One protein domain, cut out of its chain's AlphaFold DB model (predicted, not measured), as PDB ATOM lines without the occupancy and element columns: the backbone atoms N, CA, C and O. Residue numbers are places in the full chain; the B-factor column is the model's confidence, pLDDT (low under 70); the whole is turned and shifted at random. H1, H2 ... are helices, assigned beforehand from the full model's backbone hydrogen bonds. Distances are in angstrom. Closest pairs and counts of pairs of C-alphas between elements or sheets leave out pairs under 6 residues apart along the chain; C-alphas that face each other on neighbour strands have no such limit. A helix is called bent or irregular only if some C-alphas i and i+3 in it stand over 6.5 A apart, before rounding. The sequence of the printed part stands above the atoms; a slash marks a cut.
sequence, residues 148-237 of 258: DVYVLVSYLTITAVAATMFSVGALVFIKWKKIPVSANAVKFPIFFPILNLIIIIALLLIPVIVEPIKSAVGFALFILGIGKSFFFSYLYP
ATOM      1  N   ASP A 148      45.905  42.722  24.485       69.12
ATOM      2  CA  ASP A 148      44.893  41.687  24.194       69.12
ATOM      3  C   ASP A 148      45.127  41.027  22.816       69.12
ATOM      4  O   ASP A 148      44.963  41.641  21.756       69.12
ATOM      5  N   VAL A 149      45.523  39.752  22.842       67.19
ATOM      6  CA  VAL A 149      45.931  38.972  21.666       67.19
ATOM      7  C   VAL A 149      44.792  38.832  20.658       67.19
ATOM      8  O   VAL A 149      45.041  38.837  19.451       67.19
ATOM      9  N   TYR A 150      43.541  38.755  21.119       65.44
ATOM     10  CA  TYR A 150      42.388  38.601  20.229       65.44
ATOM     11  C   TYR A 150      42.219  39.823  19.331       65.44
ATOM     12  O   TYR A 150      41.934  39.705  18.139       65.44
ATOM     13  N   VAL A 151      42.471  41.002  19.890       69.62
ATOM     14  CA  VAL A 151      42.407  42.268  19.168       69.62
ATOM     15  C   VAL A 151      43.539  42.359  18.136       69.62
ATOM     16  O   VAL A 151      43.292  42.738  16.989       69.62
ATOM     17  N   LEU A 152      44.754  41.928  18.491       73.19
ATOM     18  CA  LEU A 152      45.896  41.915  17.572       73.19
ATOM     19  C   LEU A 152      45.707  40.929  16.411       73.19
ATOM     20  O   LEU A 152      46.008  41.270  15.267       73.19
ATOM     21  N   VAL A 153      45.182  39.729  16.672       74.75
ATOM     22  CA  VAL A 153      44.871  38.746  15.619       74.75
ATOM     23  C   VAL A 153      43.835  39.311  14.650       74.75
ATOM     24  O   VAL A 153      44.018  39.197  13.434       74.75
ATOM     25  N   SER A 154      42.796  39.985  15.150       74.19
ATOM     26  CA  SER A 154      41.822  40.674  14.296       74.19
ATOM     27  C   SER A 154      42.479  41.757  13.434       74.19
ATOM     28  O   SER A 154      42.206  41.829  12.234       74.19
ATOM     29  N   TYR A 155      43.405  42.548  13.989       79.12
ATOM     30  CA  TYR A 155      44.147  43.561  13.224       79.12
ATOM     31  C   TYR A 155      45.022  42.943  12.134       79.12
ATOM     32  O   TYR A 155      44.920  43.332  10.970       79.12
ATOM     33  N   LEU A 156      45.838  41.947  12.488       77.44
ATOM     34  CA  LEU A 156      46.739  41.266  11.558       77.44
ATOM     35  C   LEU A 156      45.972  40.555  10.443       77.44
ATOM     36  O   LEU A 156      46.416  40.562   9.297       77.44
ATOM     37  N   THR A 157      44.803  39.994  10.753       79.62
ATOM     38  CA  THR A 157      43.926  39.369   9.759       79.62
ATOM     39  C   THR A 157      43.439  40.396   8.744       79.62
ATOM     40  O   THR A 157      43.574  40.175   7.544       79.62
ATOM     41  N   ILE A 158      42.914  41.536   9.201       82.25
ATOM     42  CA  ILE A 158      42.393  42.585   8.310       82.25
ATOM     43  C   ILE A 158      43.521  43.154   7.443       82.25
ATOM     44  O   ILE A 158      43.358  43.290   6.229       82.25
ATOM     45  N   THR A 159      44.693  43.403   8.030       83.94
ATOM     46  CA  THR A 159      45.881  43.847   7.289       83.94
ATOM     47  C   THR A 159      46.351  42.802   6.266       83.94
ATOM     48  O   THR A 159      46.660  43.162   5.129       83.94
ATOM     49  N   ALA A 160      46.373  41.510   6.610       83.69
ATOM     50  CA  ALA A 160      46.788  40.435   5.703       83.69
ATOM     51  C   ALA A 160      45.802  40.231   4.540       83.69
ATOM     52  O   ALA A 160      46.215  40.054   3.389       83.69
ATOM     53  N   VAL A 161      44.500  40.299   4.819       83.88
ATOM     54  CA  VAL A 161      43.438  40.236   3.809       83.88
ATOM     55  C   VAL A 161      43.531  41.442   2.868       83.88
ATOM     56  O   VAL A 161      43.504  41.263   1.649       83.88
ATOM     57  N   ALA A 162      43.748  42.651   3.398       86.69
ATOM     58  CA  ALA A 162      43.960  43.859   2.598       86.69
ATOM     59  C   ALA A 162      45.213  43.774   1.707       86.69
ATOM     60  O   ALA A 162      45.153  44.095   0.517       86.69
ATOM     61  N   ALA A 163      46.325  43.263   2.239       86.69
ATOM     62  CA  ALA A 163      47.541  43.028   1.462       86.69
ATOM     63  C   ALA A 163      47.339  41.988   0.354       86.69
ATOM     64  O   ALA A 163      47.821  42.164  -0.768       86.69
ATOM     65  N   THR A 164      46.568  40.938   0.638       86.00
ATOM     66  CA  THR A 164      46.222  39.914  -0.355       86.00
ATOM     67  C   THR A 164      45.349  40.502  -1.464       86.00
ATOM     68  O   THR A 164      45.631  40.258  -2.637       86.00
ATOM     69  N   MET A 165      44.361  41.347  -1.138       88.19
ATOM     70  CA  MET A 165      43.567  42.063  -2.150       88.19
ATOM     71  C   MET A 165      44.433  42.936  -3.051       88.19
ATOM     72  O   MET A 165      44.250  42.922  -4.267       88.19
ATOM     73  N   PHE A 166      45.379  43.679  -2.477       87.94
ATOM     74  CA  PHE A 166      46.279  44.523  -3.258       87.94
ATOM     75  C   PHE A 166      47.162  43.692  -4.195       87.94
ATOM     76  O   PHE A 166      47.275  44.013  -5.376       87.94
ATOM     77  N   SER A 167      47.727  42.585  -3.704       86.25
ATOM     78  CA  SER A 167      48.560  41.686  -4.512       86.25
ATOM     79  C   SER A 167      47.775  41.038  -5.660       86.25
ATOM     80  O   SER A 167      48.189  41.088  -6.822       86.25
ATOM     81  N   VAL A 168      46.588  40.494  -5.380       87.94
ATOM     82  CA  VAL A 168      45.732  39.874  -6.404       87.94
ATOM     83  C   VAL A 168      45.202  40.924  -7.387       87.94
ATOM     84  O   VAL A 168      45.188  40.681  -8.597       87.94
ATOM     85  N   GLY A 169      44.849  42.117  -6.905       87.19
ATOM     86  CA  GLY A 169      44.480  43.261  -7.741       87.19
ATOM     87  C   GLY A 169      45.615  43.692  -8.676       87.19
ATOM     88  O   GLY A 169      45.384  43.902  -9.869       87.19
ATOM     89  N   ALA A 170      46.855  43.727  -8.181       85.06
ATOM     90  CA  ALA A 170      48.034  43.989  -9.002       85.06
ATOM     91  C   ALA A 170      48.219  42.918 -10.089       85.06
ATOM     92  O   ALA A 170      48.499  43.258 -11.238       85.06
ATOM     93  N   LEU A 171      47.987  41.636  -9.784       84.62
ATOM     94  CA  LEU A 171      48.036  40.561 -10.785       84.62
ATOM     95  C   LEU A 171      46.968  40.719 -11.877       84.62
ATOM     96  O   LEU A 171      47.263  40.498 -13.057       84.62
ATOM     97  N   VAL A 172      45.746  41.116 -11.513       86.62
ATOM     98  CA  VAL A 172      44.678  41.425 -12.481       86.62
ATOM     99  C   VAL A 172      45.097  42.599 -13.366       86.62
ATOM    100  O   VAL A 172      45.007  42.505 -14.592       86.62
ATOM    101  N   PHE A 173      45.638  43.664 -12.770       85.88
ATOM    102  CA  PHE A 173      46.122  44.841 -13.493       85.88
ATOM    103  C   PHE A 173      47.267  44.509 -14.465       85.88
ATOM    104  O   PHE A 173      47.224  44.903 -15.632       85.88
ATOM    105  N   ILE A 174      48.258  43.726 -14.025       82.94
ATOM    106  CA  ILE A 174      49.391  43.266 -14.847       82.94
ATOM    107  C   ILE A 174      48.899  42.452 -16.048       82.94
ATOM    108  O   ILE A 174      49.370  42.656 -17.171       82.94
ATOM    109  N   LYS A 175      47.934  41.546 -15.836       80.56
ATOM    110  CA  LYS A 175      47.339  40.742 -16.916       80.56
ATOM    111  C   LYS A 175      46.548  41.599 -17.898       80.56
ATOM    112  O   LYS A 175      46.640  41.354 -19.099       80.56
ATOM    113  N   TRP A 176      45.818  42.600 -17.411       82.56
ATOM    114  CA  TRP A 176      45.065  43.517 -18.266       82.56
ATOM    115  C   TRP A 176      46.005  44.372 -19.130       82.56
ATOM    116  O   TRP A 176      45.792  44.492 -20.335       82.56
ATOM    117  N   LYS A 177      47.101  44.890 -18.555       81.62
ATOM    118  CA  LYS A 177      48.099  45.700 -19.279       81.62
ATOM    119  C   LYS A 177      49.160  44.910 -20.062       81.62
ATOM    120  O   LYS A 177      49.968  45.532 -20.741       81.62
ATOM    121  N   LYS A 178      49.168  43.572 -20.002       77.31
ATOM    122  CA  LYS A 178      50.110  42.687 -20.726       77.31
ATOM    123  C   LYS A 178      51.599  43.044 -20.531       77.31
ATOM    124  O   LYS A 178      52.381  43.018 -21.476       77.31
ATOM    125  N   ILE A 179      51.997  43.357 -19.302       74.31
ATOM    126  CA  ILE A 179      53.400  43.646 -18.946       74.31
ATOM    127  C   ILE A 179      54.237  42.347 -19.075       74.31
ATOM    128  O   ILE A 179      53.711  41.274 -18.756       74.31
ATOM    129  N   PRO A 180      55.507  42.387 -19.544       69.94
ATOM    130  CA  PRO A 180      56.340  41.190 -19.663       69.94
ATOM    131  C   PRO A 180      56.574  40.547 -18.291       69.94
ATOM    132  O   PRO A 180      57.163  41.143 -17.393       69.94
ATOM    133  N   VAL A 181      56.097  39.314 -18.136       72.38
ATOM    134  CA  VAL A 181      56.306  38.478 -16.947       72.38
ATOM    135  C   VAL A 181      57.522  37.573 -17.144       72.38
ATOM    136  O   VAL A 181      57.878  37.252 -18.277       72.38
ATOM    137  N   SER A 182      58.141  37.132 -16.045       68.56
ATOM    138  CA  SER A 182      59.279  36.202 -16.073       68.56
ATOM    139  C   SER A 182      59.014  34.990 -16.977       68.56
ATOM    140  O   SER A 182      57.913  34.430 -16.984       68.56
ATOM    141  N   ALA A 183      60.036  34.550 -17.719       62.09
ATOM    142  CA  ALA A 183      59.943  33.453 -18.686       62.09
ATOM    143  C   ALA A 183      59.454  32.130 -18.066       62.09
ATOM    144  O   ALA A 183      58.861  31.307 -18.769       62.09
ATOM    145  N   ASN A 184      59.632  31.949 -16.753       61.88
ATOM    146  CA  ASN A 184      59.209  30.767 -15.997       61.88
ATOM    147  C   ASN A 184      57.804  30.880 -15.379       61.88
ATOM    148  O   ASN A 184      57.333  29.922 -14.769       61.88
ATOM    149  N   ALA A 185      57.106  32.005 -15.566       67.44
ATOM    150  CA  ALA A 185      55.800  32.235 -14.959       67.44
ATOM    151  C   ALA A 185      54.731  31.250 -15.468       67.44
ATOM    152  O   ALA A 185      54.590  31.004 -16.673       67.44
ATOM    153  N   VAL A 186      53.934  30.720 -14.537       69.81
ATOM    154  CA  VAL A 186      52.767  29.890 -14.851       69.81
ATOM    155  C   VAL A 186      51.622  30.789 -15.313       69.81
ATOM    156  O   VAL A 186      51.190  31.705 -14.611       69.81
ATOM    157  N   LYS A 187      51.112  30.537 -16.521       70.56
ATOM    158  CA  LYS A 187      50.001  31.300 -17.092       70.56
ATOM    159  C   LYS A 187      48.672  30.692 -16.647       70.56
ATOM    160  O   LYS A 187      48.271  29.652 -17.149       70.56
ATOM    161  N   PHE A 188      47.978  31.376 -15.745       74.69
ATOM    162  CA  PHE A 188      46.597  31.050 -15.372       74.69
ATOM    163  C   PHE A 188      45.584  31.944 -16.106       74.69
ATOM    164  O   PHE A 188      45.915  33.104 -16.405       74.69
ATOM    165  N   PRO A 189      44.362  31.455 -16.388       84.38
ATOM    166  CA  PRO A 189      43.298  32.290 -16.938       84.38
ATOM    167  C   PRO A 189      42.911  33.394 -15.942       84.38
ATOM    168  O   PRO A 189      43.036  33.232 -14.729       84.38
ATOM    169  N   ILE A 190      42.450  34.537 -16.460       84.19
ATOM    170  CA  ILE A 190      42.146  35.734 -15.653       84.19
ATOM    171  C   ILE A 190      40.927  35.559 -14.735       84.19
ATOM    172  O   ILE A 190      40.775  36.290 -13.762       84.19
ATOM    173  N   PHE A 191      40.097  34.555 -15.016       87.19
ATOM    174  CA  PHE A 191      38.920  34.220 -14.225       87.19
ATOM    175  C   PHE A 191      39.256  33.928 -12.752       87.19
ATOM    176  O   PHE A 191      38.597  34.465 -11.867       87.19
ATOM    177  N   PHE A 192      40.309  33.147 -12.470       86.38
ATOM    178  CA  PHE A 192      40.631  32.749 -11.091       86.38
ATOM    179  C   PHE A 192      41.024  33.935 -10.187       86.38
ATOM    180  O   PHE A 192      40.469  34.033  -9.093       86.38
ATOM    181  N   PRO A 193      41.909  34.868 -10.605       87.81
ATOM    182  CA  PRO A 193      42.187  36.075  -9.827       87.81
ATOM    183  C   PRO A 193      40.962  36.964  -9.584       87.81
ATOM    184  O   PRO A 193      40.809  37.487  -8.486       87.81
ATOM    185  N   ILE A 194      40.080  37.122 -10.579       89.12
ATOM    186  CA  ILE A 194      38.862  37.939 -10.436       89.12
ATOM    187  C   ILE A 194      37.920  37.308  -9.407       89.12
ATOM    188  O   ILE A 194      37.444  37.995  -8.506       89.12
ATOM    189  N   LEU A 195      37.696  35.996  -9.501       90.62
ATOM    190  CA  LEU A 195      36.870  35.268  -8.544       90.62
ATOM    191  C   LEU A 195      37.434  35.375  -7.121       90.62
ATOM    192  O   LEU A 195      36.695  35.653  -6.179       90.62
ATOM    193  N   ASN A 196      38.748  35.204  -6.964       88.00
ATOM    194  CA  ASN A 196      39.406  35.332  -5.668       88.00
ATOM    195  C   ASN A 196      39.279  36.752  -5.096       88.00
ATOM    196  O   ASN A 196      38.990  36.898  -3.912       88.00
ATOM    197  N   LEU A 197      39.403  37.789  -5.929       89.81
ATOM    198  CA  LEU A 197      39.217  39.174  -5.503       89.81
ATOM    199  C   LEU A 197      37.790  39.428  -4.990       89.81
ATOM    200  O   LEU A 197      37.627  40.032  -3.934       89.81
ATOM    201  N   ILE A 198      36.768  38.916  -5.686       89.69
ATOM    202  CA  ILE A 198      35.363  39.032  -5.260       89.69
ATOM    203  C   ILE A 198      35.147  38.348  -3.903       89.69
ATOM    204  O   ILE A 198      34.535  38.935  -3.010       89.69
ATOM    205  N   ILE A 199      35.679  37.133  -3.726       87.19
ATOM    206  CA  ILE A 199      35.570  36.390  -2.461       87.19
ATOM    207  C   ILE A 199      36.245  37.163  -1.328       87.19
ATOM    208  O   ILE A 199      35.658  37.316  -0.261       87.19
ATOM    209  N   ILE A 200      37.451  37.686  -1.550       86.44
ATOM    210  CA  ILE A 200      38.178  38.412  -0.509       86.44
ATOM    211  C   ILE A 200      37.449  39.709  -0.124       86.44
ATOM    212  O   ILE A 200      37.353  40.013   1.064       86.44
ATOM    213  N   ILE A 201      36.880  40.436  -1.090       87.38
ATOM    214  CA  ILE A 201      36.061  41.628  -0.815       87.38
ATOM    215  C   ILE A 201      34.840  41.260   0.039       87.38
ATOM    216  O   ILE A 201      34.554  41.938   1.026       87.38
ATOM    217  N   ALA A 202      34.147  40.167  -0.294       84.31
ATOM    218  CA  ALA A 202      32.998  39.699   0.478       84.31
ATOM    219  C   ALA A 202      33.388  39.284   1.910       84.31
ATOM    220  O   ALA A 202      32.680  39.615   2.861       84.31
ATOM    221  N   LEU A 203      34.529  38.607   2.077       79.25
ATOM    222  CA  LEU A 203      35.031  38.197   3.392       79.25
ATOM    223  C   LEU A 203      35.508  39.374   4.245       79.25
ATOM    224  O   LEU A 203      35.360  39.330   5.464       79.25
ATOM    225  N   LEU A 204      36.040  40.432   3.630       83.06
ATOM    226  CA  LEU A 204      36.431  41.658   4.328       83.06
ATOM    227  C   LEU A 204      35.217  42.457   4.823       83.06
ATOM    228  O   LEU A 204      35.311  43.165   5.821       83.06
ATOM    229  N   LEU A 205      34.066  42.331   4.161       83.69
ATOM    230  CA  LEU A 205      32.860  43.078   4.517       83.69
ATOM    231  C   LEU A 205      32.343  42.723   5.924       83.69
ATOM    232  O   LEU A 205      31.858  43.591   6.646       83.69
ATOM    233  N   ILE A 206      32.482  41.455   6.327       78.44
ATOM    234  CA  ILE A 206      32.020  40.943   7.625       78.44
ATOM    235  C   ILE A 206      32.716  41.659   8.802       78.44
ATOM    236  O   ILE A 206      32.015  42.283   9.599       78.44
ATOM    237  N   PRO A 207      34.060  41.640   8.941       75.81
ATOM    238  CA  PRO A 207      34.737  42.321  10.045       75.81
ATOM    239  C   PRO A 207      34.581  43.848  10.002       75.81
ATOM    240  O   PRO A 207      34.559  44.475  11.059       75.81
ATOM    241  N   VAL A 208      34.419  44.450   8.816       83.38
ATOM    242  CA  VAL A 208      34.189  45.900   8.665       83.38
ATOM    243  C   VAL A 208      32.868  46.335   9.302       83.38
ATOM    244  O   VAL A 208      32.822  47.375   9.954       83.38
ATOM    245  N   ILE A 209      31.804  45.546   9.129       82.62
ATOM    246  CA  ILE A 209      30.480  45.859   9.687       82.62
ATOM    247  C   ILE A 209      30.417  45.513  11.176       82.62
ATOM    248  O   ILE A 209      29.868  46.284  11.960       82.62
ATOM    249  N   VAL A 210      30.954  44.354  11.566       80.25
ATOM    250  CA  VAL A 210      30.822  43.857  12.943       80.25
ATOM    251  C   VAL A 210      31.704  44.650  13.910       80.25
ATOM    252  O   VAL A 210      31.272  44.940  15.022       80.25
ATOM    253  N   GLU A 211      32.920  45.038  13.507       80.94
ATOM    254  CA  GLU A 211      33.886  45.692  14.400       80.94
ATOM    255  C   GLU A 211      34.612  46.871  13.713       80.94
ATOM    256  O   GLU A 211      35.818  46.806  13.439       80.94
ATOM    257  N   PRO A 212      33.920  48.000  13.459       83.06
ATOM    258  CA  PRO A 212      34.428  49.080  12.607       83.06
ATOM    259  C   PRO A 212      35.687  49.763  13.159       83.06
ATOM    260  O   PRO A 212      36.602  50.078  12.398       83.06
ATOM    261  N   ILE A 213      35.779  49.944  14.482       83.38
ATOM    262  CA  ILE A 213      36.955  50.547  15.139       83.38
ATOM    263  C   ILE A 213      38.190  49.675  14.901       83.38
ATOM    264  O   ILE A 213      39.260  50.174  14.551       83.38
ATOM    265  N   LYS A 214      38.029  48.355  15.035       77.62
ATOM    266  CA  LYS A 214      39.126  47.407  14.865       77.62
ATOM    267  C   LYS A 214      39.560  47.314  13.404       77.62
ATOM    268  O   LYS A 214      40.755  47.277  13.106       77.62
ATOM    269  N   SER A 215      38.594  47.353  12.490       83.56
ATOM    270  CA  SER A 215      38.870  47.371  11.060       83.56
ATOM    271  C   SER A 215      39.591  48.639  10.606       83.56
ATOM    272  O   SER A 215      40.504  48.541   9.785       83.56
ATOM    273  N   ALA A 216      39.239  49.809  11.145       87.31
ATOM    274  CA  ALA A 216      39.899  51.071  10.809       87.31
ATOM    275  C   ALA A 216      41.397  51.052  11.162       87.31
ATOM    276  O   ALA A 216      42.230  51.444  10.343       87.31
ATOM    277  N   VAL A 217      41.752  50.518  12.336       85.00
ATOM    278  CA  VAL A 217      43.155  50.354  12.757       85.00
ATOM    279  C   VAL A 217      43.903  49.385  11.833       85.00
ATOM    280  O   VAL A 217      45.014  49.689  11.397       85.00
ATOM    281  N   GLY A 218      43.289  48.256  11.461       83.94
ATOM    282  CA  GLY A 218      43.883  47.295  10.520       83.94
ATOM    283  C   GLY A 218      44.181  47.890   9.135       83.94
ATOM    284  O   GLY A 218      45.241  47.622   8.558       83.94
ATOM    285  N   PHE A 219      43.295  48.745   8.611       88.19
ATOM    286  CA  PHE A 219      43.542  49.477   7.362       88.19
ATOM    287  C   PHE A 219      44.624  50.549   7.510       88.19
ATOM    288  O   PHE A 219      45.447  50.703   6.606       88.19
ATOM    289  N   ALA A 220      44.676  51.253   8.643       88.06
ATOM    290  CA  ALA A 220      45.741  52.216   8.912       88.06
ATOM    291  C   ALA A 220      47.123  51.536   8.917       88.06
ATOM    292  O   ALA A 220      48.048  52.019   8.264       88.06
ATOM    293  N   LEU A 221      47.247  50.367   9.558       85.44
ATOM    294  CA  LEU A 221      48.475  49.562   9.535       85.44
ATOM    295  C   LEU A 221      48.866  49.129   8.116       85.44
ATOM    296  O   LEU A 221      50.045  49.162   7.761       85.44
ATOM    297  N   PHE A 222      47.888  48.767   7.284       87.75
ATOM    298  CA  PHE A 222      48.135  48.417   5.887       87.75
ATOM    299  C   PHE A 222      48.690  49.602   5.080       87.75
ATOM    300  O   PHE A 222      49.701  49.461   4.386       87.75
ATOM    301  N   ILE A 223      48.079  50.783   5.217       89.31
ATOM    302  CA  ILE A 223      48.533  52.014   4.551       89.31
ATOM    303  C   ILE A 223      49.950  52.380   5.008       89.31
ATOM    304  O   ILE A 223      50.795  52.706   4.174       89.31
ATOM    305  N   LEU A 224      50.245  52.259   6.307       87.06
ATOM    306  CA  LEU A 224      51.594  52.465   6.843       87.06
ATOM    307  C   LEU A 224      52.606  51.465   6.261       87.06
ATOM    308  O   LEU A 224      53.729  51.852   5.937       87.06
ATOM    309  N   GLY A 225      52.216  50.202   6.075       83.00
ATOM    310  CA  GLY A 225      53.046  49.181   5.430       83.00
ATOM    311  C   GLY A 225      53.400  49.524   3.979       83.00
ATOM    312  O   GLY A 225      54.566  49.414   3.579       83.00
ATOM    313  N   ILE A 226      52.424  50.010   3.204       84.88
ATOM    314  CA  ILE A 226      52.659  50.521   1.844       84.88
ATOM    315  C   ILE A 226      53.581  51.742   1.894       84.88
ATOM    316  O   ILE A 226      54.582  51.780   1.179       84.88
ATOM    317  N   GLY A 227      53.285  52.712   2.764       82.50
ATOM    318  CA  GLY A 227      54.070  53.938   2.915       82.50
ATOM    319  C   GLY A 227      55.537  53.656   3.243       82.50
ATOM    320  O   GLY A 227      56.426  54.190   2.580       82.50
ATOM    321  N   LYS A 228      55.804  52.739   4.183       79.38
ATOM    322  CA  LYS A 228      57.163  52.279   4.502       79.38
ATOM    323  C   LYS A 228      57.840  51.624   3.298       79.38
ATOM    324  O   LYS A 228      59.018  51.875   3.067       79.38
ATOM    325  N   SER A 229      57.118  50.807   2.534       79.62
ATOM    326  CA  SER A 229      57.668  50.126   1.355       79.62
ATOM    327  C   SER A 229      58.061  51.121   0.257       79.62
ATOM    328  O   SER A 229      59.155  51.025  -0.296       79.62
ATOM    329  N   PHE A 230      57.221  52.125  -0.009       81.06
ATOM    330  CA  PHE A 230      57.534  53.207  -0.947       81.06
ATOM    331  C   PHE A 230      58.692  54.084  -0.457       81.06
ATOM    332  O   PHE A 230      59.596  54.387  -1.233       81.06
ATOM    333  N   PHE A 231      58.711  54.445   0.827       78.94
ATOM    334  CA  PHE A 231      59.788  55.234   1.428       78.94
ATOM    335  C   PHE A 231      61.131  54.489   1.410       78.94
ATOM    336  O   PHE A 231      62.158  55.068   1.060       78.94
ATOM    337  N   PHE A 232      61.130  53.186   1.703       74.25
ATOM    338  CA  PHE A 232      62.320  52.342   1.596       74.25
ATOM    339  C   PHE A 232      62.788  52.203   0.143       74.25
ATOM    340  O   PHE A 232      63.982  52.301  -0.116       74.25
ATOM    341  N   SER A 233      61.865  52.064  -0.816       70.94
ATOM    342  CA  SER A 233      62.201  52.045  -2.245       70.94
ATOM    343  C   SER A 233      62.740  53.389  -2.759       70.94
ATOM    344  O   SER A 233      63.464  53.402  -3.751       70.94
ATOM    345  N   TYR A 234      62.394  54.505  -2.108       72.62
ATOM    346  CA  TYR A 234      62.927  55.836  -2.409       72.62
ATOM    347  C   TYR A 234      64.318  56.059  -1.792       72.62
ATOM    348  O   TYR A 234      65.178  56.669  -2.419       72.62
ATOM    349  N   LEU A 235      64.559  55.532  -0.584       72.69
ATOM    350  CA  LEU A 235      65.847  55.634   0.116       72.69
ATOM    351  C   LEU A 235      66.900  54.625  -0.363       72.69
ATOM    352  O   LEU A 235      68.088  54.931  -0.339       72.69
ATOM    353  N   TYR A 236      66.481  53.437  -0.800       57.59
ATOM    354  CA  TYR A 236      67.343  52.409  -1.377       57.59
ATOM    355  C   TYR A 236      66.841  52.047  -2.778       57.59
ATOM    356  O   TYR A 236      66.071  51.095  -2.935       57.59
ATOM    357  N   PRO A 237      67.295  52.753  -3.827       52.44
ATOM    358  CA  PRO A 237      67.106  52.310  -5.201       52.44
ATOM    359  C   PRO A 237      68.031  51.108  -5.469       52.44
ATOM    360  O   PRO A 237      69.037  51.228  -6.159       52.44
TER     361      PRO A 237
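This is residues 148 to 237 of the 258 residues of an uncharacterized protein of Angiostrongylus cantonensis (UniProt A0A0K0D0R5). Two long helices, H1 and H2, lie side by side as a helical hairpin, and a third, H3, starts by the last residues of H2, crosses the first half of H1 at a slant and runs out from it as an arm. The arm's far part, residues 227 to 237, of which 227 to 235 belong to H3, sticks out free, and so do residues 177 to 186, the last residue of H1 and the first part of the loop between H1 and H2, at the other end of the hairpin. The printed part has 90 residues with three named helices, in the order H1, H2, H3, and no named strand; its class is all helix. The whole is loose, with a radius of gyration of the C-alphas of 15.7 A, and flat, spanning 46 by 36 by 19 A.

H1, residues 149 to 177, and H2, residues 191 to 210, touch and form a helical hairpin. Their lines stand at a shallow tilt of 30 degrees, opposite ways, and their closest C-alphas are those of Met 165 and Leu 197, 6.2 A apart. H1 also touches H3, residues 212 to 235, the same way at a steep tilt of 55 degrees; their closest C-alphas are those of Tyr 155 and Gly 218, 4.6 A apart. H1 touches H3 with residues 151 to 163 alone, and H3 touches H1 with residues 214 to 222 alone. H2 and H3 only just touch, with 3 pairs of C-alphas within 8 A, and only at the corner by their link. The closest C-alphas there are those of Val 208 and Ser 215, 5.5 A apart. In H1 and H3 every O i to N i+4 pair is within hydrogen-bond range; in H2 14 of 16 are.

H1 begins at C-alpha 149 at (45.931, 38.972, 21.666) and is 41.6 A long from first to last C-alpha. H2 begins at C-alpha 191 at (38.920, 34.220, -14.225) and is 29.9 A long. H3 is 34.4 A long and ends at C-alpha 235 at (65.847, 55.634, 0.116). No helix is bent or irregular.

The two C-alphas farthest apart are those of Asp 148 and Ala 183, 46.2 A. The printed part has no cut. The link from H1 to H2, 13 residues, is long, and the link from H2 to H3, 1 residue, is tight. The mean pLDDT of the printed part is 80.3; residues 148 to 151, 180, 182 to 186 and 236 to 237 are under 70.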